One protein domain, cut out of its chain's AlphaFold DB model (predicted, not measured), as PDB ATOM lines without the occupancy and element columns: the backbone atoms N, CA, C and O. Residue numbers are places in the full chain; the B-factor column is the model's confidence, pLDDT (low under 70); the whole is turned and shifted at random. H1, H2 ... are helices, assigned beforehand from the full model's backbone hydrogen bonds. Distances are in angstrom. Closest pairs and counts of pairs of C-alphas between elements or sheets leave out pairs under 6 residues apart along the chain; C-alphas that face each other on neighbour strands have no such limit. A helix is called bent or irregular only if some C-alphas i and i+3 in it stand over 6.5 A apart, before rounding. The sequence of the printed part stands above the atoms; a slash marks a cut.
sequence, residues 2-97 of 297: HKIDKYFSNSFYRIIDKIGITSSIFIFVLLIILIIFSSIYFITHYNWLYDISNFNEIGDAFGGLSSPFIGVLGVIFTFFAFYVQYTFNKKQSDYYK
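This is residues 2 to 97 of the 297 residues of an uncharacterized protein of Flavobacterium sp. xlx-221 (UniProt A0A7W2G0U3). The domain is a long, narrow and loosely built U of helices: H1 and H2, joined at a corner, make one limb, the chain folds back through residues 46 to 54, and the bent helix H3 makes the other limb. The two limbs come close where H2 passes H3a, the first arm of H3, while towards the open end H1 and the long arm H3b lie well away from each other, and residues 2 to 12 and 74 to 97 stick out. The printed part has 96 residues with three named helices, H1, H2 and H3 along the chain, and no named strand; the class is all helix. It is extended, with a radius of gyration of the C-alphas of 20.7 A, and a rod in outline, spanning 67 by 27 by 20 A.

H1, residues 2 to 19, and H2, residues 21 to 45, meet only through their tight link, Gly 20, and are near each other, with 5 pairs of C-alphas within 10 A. A short link of 9 residues leads from H2 to H3, residues 55 to 97. By its hydrogen bonds H3 was assigned as one helix, but it is bent: C-alphas 65 and 68 are 6.8 A apart. Its arms H3a, residues 55 to 65, and H3b, residues 68 to 97, stand at a steep tilt of 47 degrees. H2 and H3a are close but not clearly touching, with 2 pairs of C-alphas within 8 A; the closest C-alphas are those of Ile 40 and Phe 62, 7.4 A apart. They run opposite ways at a tilt of 37 degrees, only just steep. H1 is apart from both H3a and H3b, and H2 is apart from H3b. In H2, H3a and H3b every O i to N i+4 pair is within hydrogen-bond range; in H1, 11 of 14 are.

H1 begins with C-alpha 2 at (-14.601, 33.138, 12.550) and measures 26.7 A from first to last C-alpha. H2 measures 35.5 A and ends with C-alpha 45 at (38.471, 33.327, -6.681). H3a measures 15.8 A; residues 66 and 67 belong to neither arm. H3b measures 43.9 A and ends with C-alpha 97 at (-12.895, 44.542, 29.637).

The two C-alphas farthest apart are those of Asp 51 and Lys 97, at 67.9 A, while the first and last printed C-alphas, His 2 and Lys 97, are 20.6 A apart. Residues 2 to 12, 45 to 51 and 74 to 97 stand free; the body without them spans 51 by 20 by 10 A. The printed part has no cut, and no link is long. The mean pLDDT of the printed part is 71.6, and 37 residues, 2 to 24 and 43 to 56, are under 70.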
ATOM      1  N   HIS A   2     -14.977  33.872  11.323       48.59
ATOM      2  CA  HIS A   2     -14.601  33.138  12.550       48.59
ATOM      3  C   HIS A   2     -14.156  31.654  12.406       48.59
ATOM      4  O   HIS A   2     -13.520  31.113  13.312       48.59
ATOM      5  N   LYS A   3     -14.493  30.968  11.299       42.72
ATOM      6  CA  LYS A   3     -14.086  29.567  11.040       42.72
ATOM      7  C   LYS A   3     -12.751  29.442  10.295       42.72
ATOM      8  O   LYS A   3     -12.056  28.453  10.498       42.72
ATOM      9  N   ILE A   4     -12.392  30.432   9.477       49.62
ATOM     10  CA  ILE A   4     -11.159  30.416   8.677       49.62
ATOM     11  C   ILE A   4      -9.958  30.710   9.588       49.62
ATOM     12  O   ILE A   4      -8.978  29.969   9.552       49.62
ATOM     13  N   ASP A   5     -10.102  31.659  10.518       53.19
ATOM     14  CA  ASP A   5      -9.062  32.018  11.495       53.19
ATOM     15  C   ASP A   5      -8.696  30.853  12.426       53.19
ATOM     16  O   ASP A   5      -7.526  30.620  12.722       53.19
ATOM     17  N   LYS A   6      -9.693  30.069  12.859       51.53
ATOM     18  CA  LYS A   6      -9.476  28.923  13.759       51.53
ATOM     19  C   LYS A   6      -8.753  27.767  13.060       51.53
ATOM     20  O   LYS A   6      -7.964  27.068  13.695       51.53
ATOM     21  N   TYR A   7      -9.013  27.569  11.767       52.75
ATOM     22  CA  TYR A   7      -8.415  26.487  10.981       52.75
ATOM     23  C   TYR A   7      -6.994  26.831  10.515       52.75
ATOM     24  O   TYR A   7      -6.109  25.976  10.587       52.75
ATOM     25  N   PHE A   8      -6.754  28.087  10.117       54.78
ATOM     26  CA  PHE A   8      -5.413  28.572   9.782       54.78
ATOM     27  C   PHE A   8      -4.512  28.628  11.014       54.78
ATOM     28  O   PHE A   8      -3.413  28.092  10.967       54.78
ATOM     29  N   SER A   9      -4.995  29.165  12.141       59.66
ATOM     30  CA  SER A   9      -4.235  29.209  13.395       59.66
ATOM     31  C   SER A   9      -3.793  27.809  13.828       59.66
ATOM     32  O   SER A   9      -2.603  27.542  13.946       59.66
ATOM     33  N   ASN A  10      -4.721  26.868  14.011       53.97
ATOM     34  CA  ASN A  10      -4.364  25.572  14.596       53.97
ATOM     35  C   ASN A  10      -3.505  24.690  13.682       53.97
ATOM     36  O   ASN A  10      -2.681  23.932  14.189       53.97
ATOM     37  N   SER A  11      -3.669  24.773  12.361       59.06
ATOM     38  CA  SER A  11      -2.824  24.018  11.429       59.06
ATOM     39  C   SER A  11      -1.442  24.658  11.275       59.06
ATOM     40  O   SER A  11      -0.444  23.945  11.274       59.06
ATOM     41  N   PHE A  12      -1.365  25.992  11.229       58.06
ATOM     42  CA  PHE A  12      -0.105  26.724  11.108       58.06
ATOM     43  C   PHE A  12       0.735  26.605  12.386       58.06
ATOM     44  O   PHE A  12       1.883  26.190  12.291       58.06
ATOM     45  N   TYR A  13       0.147  26.820  13.574       59.84
ATOM     46  CA  TYR A  13       0.829  26.651  14.870       59.84
ATOM     47  C   TYR A  13       1.321  25.215  15.098       59.84
ATOM     48  O   TYR A  13       2.424  25.027  15.596       59.84
ATOM     49  N   ARG A  14       0.566  24.186  14.682       59.19
ATOM     50  CA  ARG A  14       1.010  22.784  14.822       59.19
ATOM     51  C   ARG A  14       2.151  22.407  13.880       59.19
ATOM     52  O   ARG A  14       2.912  21.509  14.217       59.19
ATOM     53  N   ILE A  15       2.272  23.051  12.719       58.38
ATOM     54  CA  ILE A  15       3.418  22.875  11.808       58.38
ATOM     55  C   ILE A  15       4.647  23.609  12.365       58.38
ATOM     56  O   ILE A  15       5.752  23.074  12.366       58.38
ATOM     57  N   ILE A  16       4.418  24.799  12.911       53.81
ATOM     58  CA  ILE A  16       5.394  25.679  13.552       53.81
ATOM     59  C   ILE A  16       6.032  25.062  14.812       53.81
ATOM     60  O   ILE A  16       7.258  25.066  14.943       53.81
ATOM     61  N   ASP A  17       5.225  24.490  15.709       60.62
ATOM     62  CA  ASP A  17       5.696  23.888  16.966       60.62
ATOM     63  C   ASP A  17       6.478  22.595  16.725       60.62
ATOM     64  O   ASP A  17       7.398  22.268  17.469       60.62
ATOM     65  N   LYS A  18       6.148  21.858  15.657       59.56
ATOM     66  CA  LYS A  18       6.798  20.580  15.329       59.56
ATOM     67  C   LYS A  18       8.200  20.748  14.738       59.56
ATOM     68  O   LYS A  18       8.959  19.784  14.719       59.56
ATOM     69  N   ILE A  19       8.521  21.942  14.238       55.00
ATOM     70  CA  ILE A  19       9.782  22.263  13.553       55.00
ATOM     71  C   ILE A  19      10.694  23.143  14.426       55.00
ATOM     72  O   ILE A  19      11.885  23.246  14.148       55.00
ATOM     73  N   GLY A  20      10.178  23.736  15.509       55.34
ATOM     74  CA  GLY A  20      10.927  24.696  16.317       55.34
ATOM     75  C   GLY A  20      11.255  25.936  15.486       55.34
ATOM     76  O   GLY A  20      12.336  26.036  14.907       55.34
ATOM     77  N   ILE A  21      10.318  26.891  15.396       60.19
ATOM     78  CA  ILE A  21      10.477  28.124  14.593       60.19
ATOM     79  C   ILE A  21      11.831  28.797  14.821       60.19
ATOM     80  O   ILE A  21      12.466  29.247  13.873       60.19
ATOM     81  N   THR A  22      12.270  28.880  16.072       60.62
ATOM     82  CA  THR A  22      13.542  29.511  16.428       60.62
ATOM     83  C   THR A  22      14.717  28.806  15.761       60.62
ATOM     84  O   THR A  22      15.573  29.475  15.190       60.62
ATOM     85  N   SER A  23      14.718  27.475  15.733       63.72
ATOM     86  CA  SER A  23      15.735  26.676  15.047       63.72
ATOM     87  C   SER A  23      15.634  26.792  13.524       63.72
ATOM     88  O   SER A  23      16.657  26.937  12.864       63.72
ATOM     89  N   SER A  24      14.428  26.802  12.947       64.38
ATOM     90  CA  SER A  24      14.245  26.883  11.487       64.38
ATOM     91  C   SER A  24      14.539  28.270  10.905       64.38
ATOM     92  O   SER A  24      15.205  28.359   9.875       64.38
ATOM     93  N   ILE A  25      14.125  29.352  11.577       74.69
ATOM     94  CA  ILE A  25      14.479  30.726  11.187       74.69
ATOM     95  C   ILE A  25      15.985  30.938  11.336       74.69
ATOM     96  O   ILE A  25      16.604  31.511  10.445       74.69
ATOM     97  N   PHE A  26      16.589  30.433  12.414       75.75
ATOM     98  CA  PHE A  26      18.035  30.509  12.606       75.75
ATOM     99  C   PHE A  26      18.799  29.789  11.486       75.75
ATOM    100  O   PHE A  26      19.709  30.369  10.903       75.75
ATOM    101  N   ILE A  27      18.383  28.570  11.118       79.62
ATOM    102  CA  ILE A  27      18.972  27.810  10.002       79.62
ATOM    103  C   ILE A  27      18.783  28.541   8.666       79.62
ATOM    104  O   ILE A  27      19.704  28.578   7.854       79.62
ATOM    105  N   PHE A  28      17.619  29.150   8.433       80.06
ATOM    106  CA  PHE A  28      17.338  29.896   7.206       80.06
ATOM    107  C   PHE A  28      18.195  31.165   7.084       80.06
ATOM    108  O   PHE A  28      18.787  31.412   6.035       80.06
ATOM    109  N   VAL A  29      18.328  31.937   8.166       79.81
ATOM    110  CA  VAL A  29      19.206  33.117   8.219       79.81
ATOM    111  C   VAL A  29      20.672  32.708   8.045       79.81
ATOM    112  O   VAL A  29      21.391  33.338   7.273       79.81
ATOM    113  N   LEU A  30      21.100  31.617   8.688       82.44
ATOM    114  CA  LEU A  30      22.441  31.047   8.527       82.44
ATOM    115  C   LEU A  30      22.710  30.628   7.070       82.44
ATOM    116  O   LEU A  30      23.786  30.904   6.549       82.44
ATOM    117  N   LEU A  31      21.734  30.004   6.403       82.44
ATOM    118  CA  LEU A  31      21.819  29.615   4.992       82.44
ATOM    119  C   LEU A  31      21.934  30.825   4.063       82.44
ATOM    120  O   LEU A  31      22.753  30.799   3.152       82.44
ATOM    121  N   ILE A  32      21.164  31.890   4.302       80.69
ATOM    122  CA  ILE A  32      21.266  33.133   3.522       80.69
ATOM    123  C   ILE A  32      22.658  33.749   3.682       80.69
ATOM    124  O   ILE A  32      23.283  34.110   2.688       80.69
ATOM    125  N   ILE A  33      23.173  33.816   4.913       81.00
ATOM    126  CA  ILE A  33      24.533  34.291   5.189       81.00
ATOM    127  C   ILE A  33      25.555  33.416   4.443       81.00
ATOM    128  O   ILE A  33      26.399  33.945   3.726       81.00
ATOM    129  N   LEU A  34      25.442  32.088   4.530       82.88
ATOM    130  CA  LEU A  34      26.317  31.146   3.821       82.88
ATOM    131  C   LEU A  34      26.282  31.328   2.300       82.88
ATOM    132  O   LEU A  34      27.337  31.331   1.678       82.88
ATOM    133  N   ILE A  35      25.102  31.515   1.704       82.31
ATOM    134  CA  ILE A  35      24.944  31.746   0.260       82.31
ATOM    135  C   ILE A  35      25.593  33.069  -0.143       82.31
ATOM    136  O   ILE A  35      26.332  33.111  -1.124       82.31
ATOM    137  N   ILE A  36      25.376  34.134   0.631       78.69
ATOM    138  CA  ILE A  36      25.966  35.450   0.379       78.69
ATOM    139  C   ILE A  36      27.501  35.370   0.452       78.69
ATOM    140  O   ILE A  36      28.178  35.743  -0.504       78.69
ATOM    141  N   PHE A  37      28.068  34.808   1.522       78.81
ATOM    142  CA  PHE A  37      29.524  34.671   1.670       78.81
ATOM    143  C   PHE A  37      30.141  33.700   0.652       78.81
ATOM    144  O   PHE A  37      31.226  33.964   0.132       78.81
ATOM    145  N   SER A  38      29.451  32.606   0.322       77.81
ATOM    146  CA  SER A  38      29.892  31.666  -0.710       77.81
ATOM    147  C   SER A  38      29.883  32.316  -2.093       77.81
ATOM    148  O   SER A  38      30.843  32.143  -2.839       77.81
ATOM    149  N   SER A  39      28.864  33.119  -2.415       72.06
ATOM    150  CA  SER A  39      28.792  33.844  -3.686       72.06
ATOM    151  C   SER A  39      29.946  34.839  -3.848       72.06
ATOM    152  O   SER A  39      30.570  34.855  -4.903       72.06
ATOM    153  N   ILE A  40      30.317  35.569  -2.786       71.94
ATOM    154  CA  ILE A  40      31.506  36.436  -2.787       71.94
ATOM    155  C   ILE A  40      32.768  35.608  -3.023       71.94
ATOM    156  O   ILE A  40      33.562  35.938  -3.893       71.94
ATOM    157  N   TYR A  41      32.946  34.511  -2.281       74.75
ATOM    158  CA  TYR A  41      34.127  33.658  -2.417       74.75
ATOM    159  C   TYR A  41      34.298  33.133  -3.851       74.75
ATOM    160  O   TYR A  41      35.395  33.208  -4.405       74.75
ATOM    161  N   PHE A  42      33.213  32.660  -4.474       71.69
ATOM    162  CA  PHE A  42      33.234  32.188  -5.859       71.69
ATOM    163  C   PHE A  42      33.503  33.315  -6.862       71.69
ATOM    164  O   PHE A  42      34.298  33.109  -7.775       71.69
ATOM    165  N   ILE A  43      32.910  34.500  -6.678       69.06
ATOM    166  CA  ILE A  43      33.133  35.666  -7.548       69.06
ATOM    167  C   ILE A  43      34.592  36.148  -7.468       69.06
ATOM    168  O   ILE A  43      35.179  36.467  -8.495       69.06
ATOM    169  N   THR A  44      35.207  36.151  -6.281       66.31
ATOM    170  CA  THR A  44      36.574  36.666  -6.092       66.31
ATOM    171  C   THR A  44      37.674  35.666  -6.486       66.31
ATOM    172  O   THR A  44      38.775  36.092  -6.818       66.31
ATOM    173  N   HIS A  45      37.431  34.346  -6.423       65.38
ATOM    174  CA  HIS A  45      38.471  33.327  -6.681       65.38
ATOM    175  C   HIS A  45      38.365  32.611  -8.037       65.38
ATOM    176  O   HIS A  45      39.380  32.113  -8.526       65.38
ATOM    177  N   TYR A  46      37.183  32.529  -8.659       62.22
ATOM    178  CA  TYR A  46      37.028  31.880  -9.966       62.22
ATOM    179  C   TYR A  46      37.027  32.913 -11.096       62.22
ATOM    180  O   TYR A  46      36.014  33.520 -11.429       62.22
ATOM    181  N   ASN A  47      38.192  33.069 -11.725       56.34
ATOM    182  CA  ASN A  47      38.483  34.071 -12.750       56.34
ATOM    183  C   ASN A  47      37.957  33.673 -14.150       56.34
ATOM    184  O   ASN A  47      38.719  33.631 -15.114       56.34
ATOM    185  N   TRP A  48      36.687  33.263 -14.267       56.47
ATOM    186  CA  TRP A  48      36.203  32.632 -15.508       56.47
ATOM    187  C   TRP A  48      35.653  33.612 -16.563       56.47
ATOM    188  O   TRP A  48      35.635  33.246 -17.734       56.47
ATOM    189  N   LEU A  49      35.243  34.844 -16.203       56.12
ATOM    190  CA  LEU A  49      34.630  35.788 -17.166       56.12
ATOM    191  C   LEU A  49      34.845  37.304 -16.925       56.12
ATOM    192  O   LEU A  49      34.555  38.065 -17.844       56.12
ATOM    193  N   TYR A  50      35.339  37.772 -15.770       56.59
ATOM    194  CA  TYR A  50      35.488  39.213 -15.477       56.59
ATOM    195  C   TYR A  50      36.763  39.498 -14.669       56.59
ATOM    196  O   TYR A  50      37.033  38.791 -13.704       56.59
ATOM    197  N   ASP A  51      37.532  40.522 -15.058       60.31
ATOM    198  CA  ASP A  51      38.718  40.996 -14.328       60.31
ATOM    199  C   ASP A  51      38.271  41.924 -13.189       60.31
ATOM    200  O   ASP A  51      37.959  43.090 -13.410       60.31
ATOM    201  N   ILE A  52      38.163  41.383 -11.973       58.47
ATOM    202  CA  ILE A  52      37.619  42.095 -10.804       58.47
ATOM    203  C   ILE A  52      38.749  42.714  -9.965       58.47
ATOM    204  O   ILE A  52      38.808  42.569  -8.743       58.47
ATOM    205  N   SER A  53      39.691  43.396 -10.620       62.47
ATOM    206  CA  SER A  53      40.837  44.033  -9.956       62.47
ATOM    207  C   SER A  53      40.456  45.262  -9.115       62.47
ATOM    208  O   SER A  53      41.248  45.719  -8.290       62.47
ATOM    209  N   ASN A  54      39.247  45.807  -9.304       64.75
ATOM    210  CA  ASN A  54      38.760  47.003  -8.619       64.75
ATOM    211  C   ASN A  54      37.799  46.651  -7.473       64.75
ATOM    212  O   ASN A  54      36.682  46.186  -7.690       64.75
ATOM    213  N   PHE A  55      38.191  46.972  -6.235       63.59
ATOM    214  CA  PHE A  55      37.391  46.738  -5.021       63.59
ATOM    215  C   PHE A  55      35.971  47.342  -5.055       63.59
ATOM    216  O   PHE A  55      35.073  46.806  -4.406       63.59
ATOM    217  N   ASN A  56      35.747  48.420  -5.817       69.44
ATOM    218  CA  ASN A  56      34.423  49.040  -5.959       69.44
ATOM    219  C   ASN A  56      33.408  48.119  -6.657       69.44
ATOM    220  O   ASN A  56      32.247  48.082  -6.264       69.44
ATOM    221  N   GLU A  57      33.842  47.333  -7.643       72.31
ATOM    222  CA  GLU A  57      32.951  46.480  -8.442       72.31
ATOM    223  C   GLU A  57      32.437  45.278  -7.633       72.31
ATOM    224  O   GLU A  57      31.293  44.849  -7.792       72.31
ATOM    225  N   ILE A  58      33.242  44.788  -6.682       70.31
ATOM    226  CA  ILE A  58      32.838  43.749  -5.718       70.31
ATOM    227  C   ILE A  58      31.752  44.285  -4.775       70.31
ATOM    228  O   ILE A  58      30.784  43.580  -4.480       70.31
ATOM    229  N   GLY A  59      31.899  45.532  -4.314       70.12
ATOM    230  CA  GLY A  59      30.919  46.201  -3.457       70.12
ATOM    231  C   GLY A  59      29.567  46.389  -4.147       70.12
ATOM    232  O   GLY A  59      28.532  46.073  -3.557       70.12
ATOM    233  N   ASP A  60      29.576  46.811  -5.411       74.75
ATOM    234  CA  ASP A  60      28.359  47.002  -6.206       74.75
ATOM    235  C   ASP A  60      27.663  45.673  -6.535       74.75
ATOM    236  O   ASP A  60      26.438  45.571  -6.420       74.75
ATOM    237  N   ALA A  61      28.422  44.618  -6.855       74.25
ATOM    238  CA  ALA A  61      27.867  43.280  -7.061       74.25
ATOM    239  C   ALA A  61      27.235  42.716  -5.775       74.25
ATOM    240  O   ALA A  61      26.137  42.155  -5.806       74.25
ATOM    241  N   PHE A  62      27.887  42.915  -4.625       73.00
ATOM    242  CA  PHE A  62      27.359  42.509  -3.324       73.00
ATOM    243  C   PHE A  62      26.097  43.288  -2.942       73.00
ATOM    244  O   PHE A  62      25.107  42.697  -2.503       73.00
ATOM    245  N   GLY A  63      26.103  44.609  -3.126       72.38
ATOM    246  CA  GLY A  63      24.947  45.466  -2.873       72.38
ATOM    247  C   GLY A  63      23.762  45.108  -3.772       72.38
ATOM    248  O   GLY A  63      22.640  44.952  -3.285       72.38
ATOM    249  N   GLY A  64      24.013  44.889  -5.065       75.69
ATOM    250  CA  GLY A  64      22.995  44.490  -6.037       75.69
ATOM    251  C   GLY A  64      22.383  43.121  -5.739       75.69
ATOM    252  O   GLY A  64      21.168  42.956  -5.850       75.69
ATOM    253  N   LEU A  65      23.197  42.154  -5.303       77.75
ATOM    254  CA  LEU A  65      22.725  40.805  -4.988       77.75
ATOM    255  C   LEU A  65      22.007  40.738  -3.636       77.75
ATOM    256  O   LEU A  65      21.009  40.037  -3.522       77.75
ATOM    257  N   SER A  66      22.477  41.467  -2.619       76.50
ATOM    258  CA  SER A  66      21.911  41.428  -1.261       76.50
ATOM    259  C   SER A  66      20.637  42.266  -1.096       76.50
ATOM    260  O   SER A  66      19.755  41.891  -0.318       76.50
ATOM    261  N   SER A  67      20.497  43.364  -1.844       79.62
ATOM    262  CA  SER A  67      19.396  44.326  -1.693       79.62
ATOM    263  C   SER A  67      17.987  43.714  -1.844       79.62
ATOM    264  O   SER A  67      17.156  43.934  -0.956       79.62
ATOM    265  N   PRO A  68      17.687  42.864  -2.850       81.69
ATOM    266  CA  PRO A  68      16.376  42.215  -2.959       81.69
ATOM    267  C   PRO A  68      16.051  41.297  -1.772       81.69
ATOM    268  O   PRO A  68      14.911  41.275  -1.306       81.69
ATOM    269  N   PHE A  69      17.041  40.572  -1.236       79.25
ATOM    270  CA  PHE A  69      16.841  39.701  -0.071       79.25
ATOM    271  C   PHE A  69      16.597  40.507   1.200       79.25
ATOM    272  O   PHE A  69      15.698  40.172   1.968       79.25
ATOM    273  N   ILE A  70      17.349  41.593   1.401       82.06
ATOM    274  CA  ILE A  70      17.137  42.520   2.519       82.06
ATOM    275  C   ILE A  70      15.739  43.139   2.425       82.06
ATOM    276  O   ILE A  70      15.033  43.198   3.430       82.06
ATOM    277  N   GLY A  71      15.301  43.531   1.225       83.06
ATOM    278  CA  GLY A  71      13.954  44.050   0.987       83.06
ATOM    279  C   GLY A  71      12.856  43.043   1.345       83.06
ATOM    280  O   GLY A  71      11.940  43.370   2.100       83.06
ATOM    281  N   VAL A  72      12.968  41.798   0.871       81.31
ATOM    282  CA  VAL A  72      12.002  40.726   1.179       81.31
ATOM    283  C   VAL A  72      11.981  40.406   2.675       81.31
ATOM    284  O   VAL A  72      10.905  40.329   3.269       81.31
ATOM    285  N   LEU A  73      13.150  40.277   3.310       81.25
ATOM    286  CA  LEU A  73      13.250  40.069   4.756       81.25
ATOM    287  C   LEU A  73      12.650  41.244   5.537       81.25
ATOM    288  O   LEU A  73      11.938  41.024   6.514       81.25
ATOM    289  N   GLY A  74      12.871  42.476   5.079       86.25
ATOM    290  CA  GLY A  74      12.291  43.679   5.668       86.25
ATOM    291  C   GLY A  74      10.764  43.656   5.645       86.25
ATOM    292  O   GLY A  74      10.132  43.907   6.672       86.25
ATOM    293  N   VAL A  75      10.158  43.278   4.516       90.38
ATOM    294  CA  VAL A  75       8.695  43.143   4.396       90.38
ATOM    295  C   VAL A  75       8.166  42.030   5.302       90.38
ATOM    296  O   VAL A  75       7.182  42.239   6.012       90.38
ATOM    297  N   ILE A  76       8.833  40.872   5.332       80.75
ATOM    298  CA  ILE A  76       8.443  39.734   6.177       80.75
ATOM    299  C   ILE A  76       8.498  40.110   7.664       80.75
ATOM    300  O   ILE A  76       7.538  39.866   8.397       80.75
ATOM    301  N   PHE A  77       9.586  40.732   8.123       83.50
ATOM    302  CA  PHE A  77       9.713  41.146   9.521       83.50
ATOM    303  C   PHE A  77       8.722  42.240   9.896       83.50
ATOM    304  O   PHE A  77       8.130  42.178  10.971       83.50
ATOM    305  N   THR A  78       8.479  43.194   8.998       89.88
ATOM    306  CA  THR A  78       7.471  44.242   9.204       89.88
ATOM    307  C   THR A  78       6.075  43.634   9.351       89.88
ATOM    308  O   THR A  78       5.340  43.975  10.277       89.88
ATOM    309  N   PHE A  79       5.721  42.664   8.502       87.81
ATOM    310  CA  PHE A  79       4.465  41.928   8.628       87.81
ATOM    311  C   PHE A  79       4.368  41.180   9.965       87.81
ATOM    312  O   PHE A  79       3.343  41.271  10.642       87.81
ATOM    313  N   PHE A  80       5.427  40.481  10.390       83.38
ATOM    314  CA  PHE A  80       5.433  39.790  11.682       83.38
ATOM    315  C   PHE A  80       5.298  40.745  12.867       83.38
ATOM    316  O   PHE A  80       4.553  40.442  13.798       83.38
ATOM    317  N   ALA A  81       5.962  41.899  12.825       86.81
ATOM    318  CA  ALA A  81       5.832  42.923  13.855       86.81
ATOM    319  C   ALA A  81       4.370  43.382  13.988       86.81
ATOM    320  O   ALA A  81       3.814  43.355  15.088       86.81
ATOM    321  N   PHE A  82       3.708  43.690  12.867       89.62
ATOM    322  CA  PHE A  82       2.288  44.048  12.873       89.62
ATOM    323  C   PHE A  82       1.382  42.897  13.310       89.62
ATOM    324  O   PHE A  82       0.414  43.126  14.034       89.62
ATOM    325  N   TYR A  83       1.691  41.655  12.938       85.75
ATOM    326  CA  TYR A  83       0.916  40.487  13.356       85.75
ATOM    327  C   TYR A  83       0.985  40.251  14.873       85.75
ATOM    328  O   TYR A  83      -0.038  40.005  15.522       85.75
ATOM    329  N   VAL A  84       2.181  40.360  15.457       85.25
ATOM    330  CA  VAL A  84       2.377  40.263  16.910       85.25
ATOM    331  C   VAL A  84       1.644  41.401  17.614       85.25
ATOM    332  O   VAL A  84       0.912  41.143  18.570       85.25
ATOM    333  N   GLN A  85       1.757  42.631  17.106       76.44
ATOM    334  CA  GLN A  85       1.061  43.792  17.659       76.44
ATOM    335  C   GLN A  85      -0.465  43.636  17.595       76.44
ATOM    336  O   GLN A  85      -1.152  43.870  18.586       76.44
ATOM    337  N   TYR A  86      -1.007  43.171  16.468       86.50
ATOM    338  CA  TYR A  86      -2.432  42.880  16.320       86.50
ATOM    339  C   TYR A  86      -2.906  41.830  17.333       86.50
ATOM    340  O   TYR A  86      -3.920  42.013  18.010       86.50
ATOM    341  N   THR A  87      -2.146  40.743  17.479       81.31
ATOM    342  CA  THR A  87      -2.467  39.667  18.427       81.31
ATOM    343  C   THR A  87      -2.426  40.163  19.873       81.31
ATOM    344  O   THR A  87      -3.291  39.799  20.672       81.31
ATOM    345  N   PHE A  88      -1.446  41.004  20.208       82.25
ATOM    346  CA  PHE A  88      -1.339  41.631  21.521       82.25
ATOM    347  C   PHE A  88      -2.530  42.548  21.795       82.25
ATOM    348  O   PHE A  88      -3.211  42.350  22.796       82.25
ATOM    349  N   ASN A  89      -2.858  43.459  20.876       81.62
ATOM    350  CA  ASN A  89      -3.984  44.386  21.018       81.62
ATOM    351  C   ASN A  89      -5.314  43.651  21.213       81.62
ATOM    352  O   ASN A  89      -6.132  44.051  22.040       81.62
ATOM    353  N   LYS A  90      -5.520  42.540  20.493       81.88
ATOM    354  CA  LYS A  90      -6.715  41.707  20.658       81.88
ATOM    355  C   LYS A  90      -6.814  41.139  22.076       81.88
ATOM    356  O   LYS A  90      -7.841  41.309  22.721       81.88
ATOM    357  N   LYS A  91      -5.739  40.524  22.581       81.62
ATOM    358  CA  LYS A  91      -5.705  40.004  23.959       81.62
ATOM    359  C   LYS A  91      -5.857  41.121  24.988       81.62
ATOM    360  O   LYS A  91      -6.577  40.966  25.966       81.62
ATOM    361  N   GLN A  92      -5.195  42.252  24.762       78.44
ATOM    362  CA  GLN A  92      -5.229  43.402  25.653       78.44
ATOM    363  C   GLN A  92      -6.647  43.976  25.775       78.44
ATOM    364  O   GLN A  92      -7.060  44.325  26.875       78.44
ATOM    365  N   SER A  93      -7.417  44.013  24.682       80.25
ATOM    366  CA  SER A  93      -8.826  44.427  24.704       80.25
ATOM    367  C   SER A  93      -9.675  43.541  25.621       80.25
ATOM    368  O   SER A  93     -10.448  44.066  26.424       80.25
ATOM    369  N   ASP A  94      -9.487  42.220  25.565       78.06
ATOM    370  CA  ASP A  94     -10.202  41.279  26.433       78.06
ATOM    371  C   ASP A  94      -9.819  41.476  27.912       78.06
ATOM    372  O   ASP A  94     -10.694  41.547  28.778       78.06
ATOM    373  N   TYR A  95      -8.524  41.657  28.207       78.19
ATOM    374  CA  TYR A  95      -8.057  41.966  29.565       78.19
ATOM    375  C   TYR A  95      -8.607  43.298  30.086       78.19
ATOM    376  O   TYR A  95      -9.031  43.366  31.236       78.19
ATOM    377  N   TYR A  96      -8.657  44.342  29.252       82.81
ATOM    378  CA  TYR A  96      -9.207  45.641  29.648       82.81
ATOM    379  C   TYR A  96     -10.690  45.570  30.010       82.81
ATOM    380  O   TYR A  96     -11.117  46.260  30.938       82.81
ATOM    381  N   LYS A  97     -11.478  44.747  29.306       79.38
ATOM    382  CA  LYS A  97     -12.895  44.542  29.637       79.38
ATOM    383  C   LYS A  97     -13.053  43.914  31.019       79.38
ATOM    384  O   LYS A  97     -13.801  44.444  31.838       79.38
TER     385      LYS A  97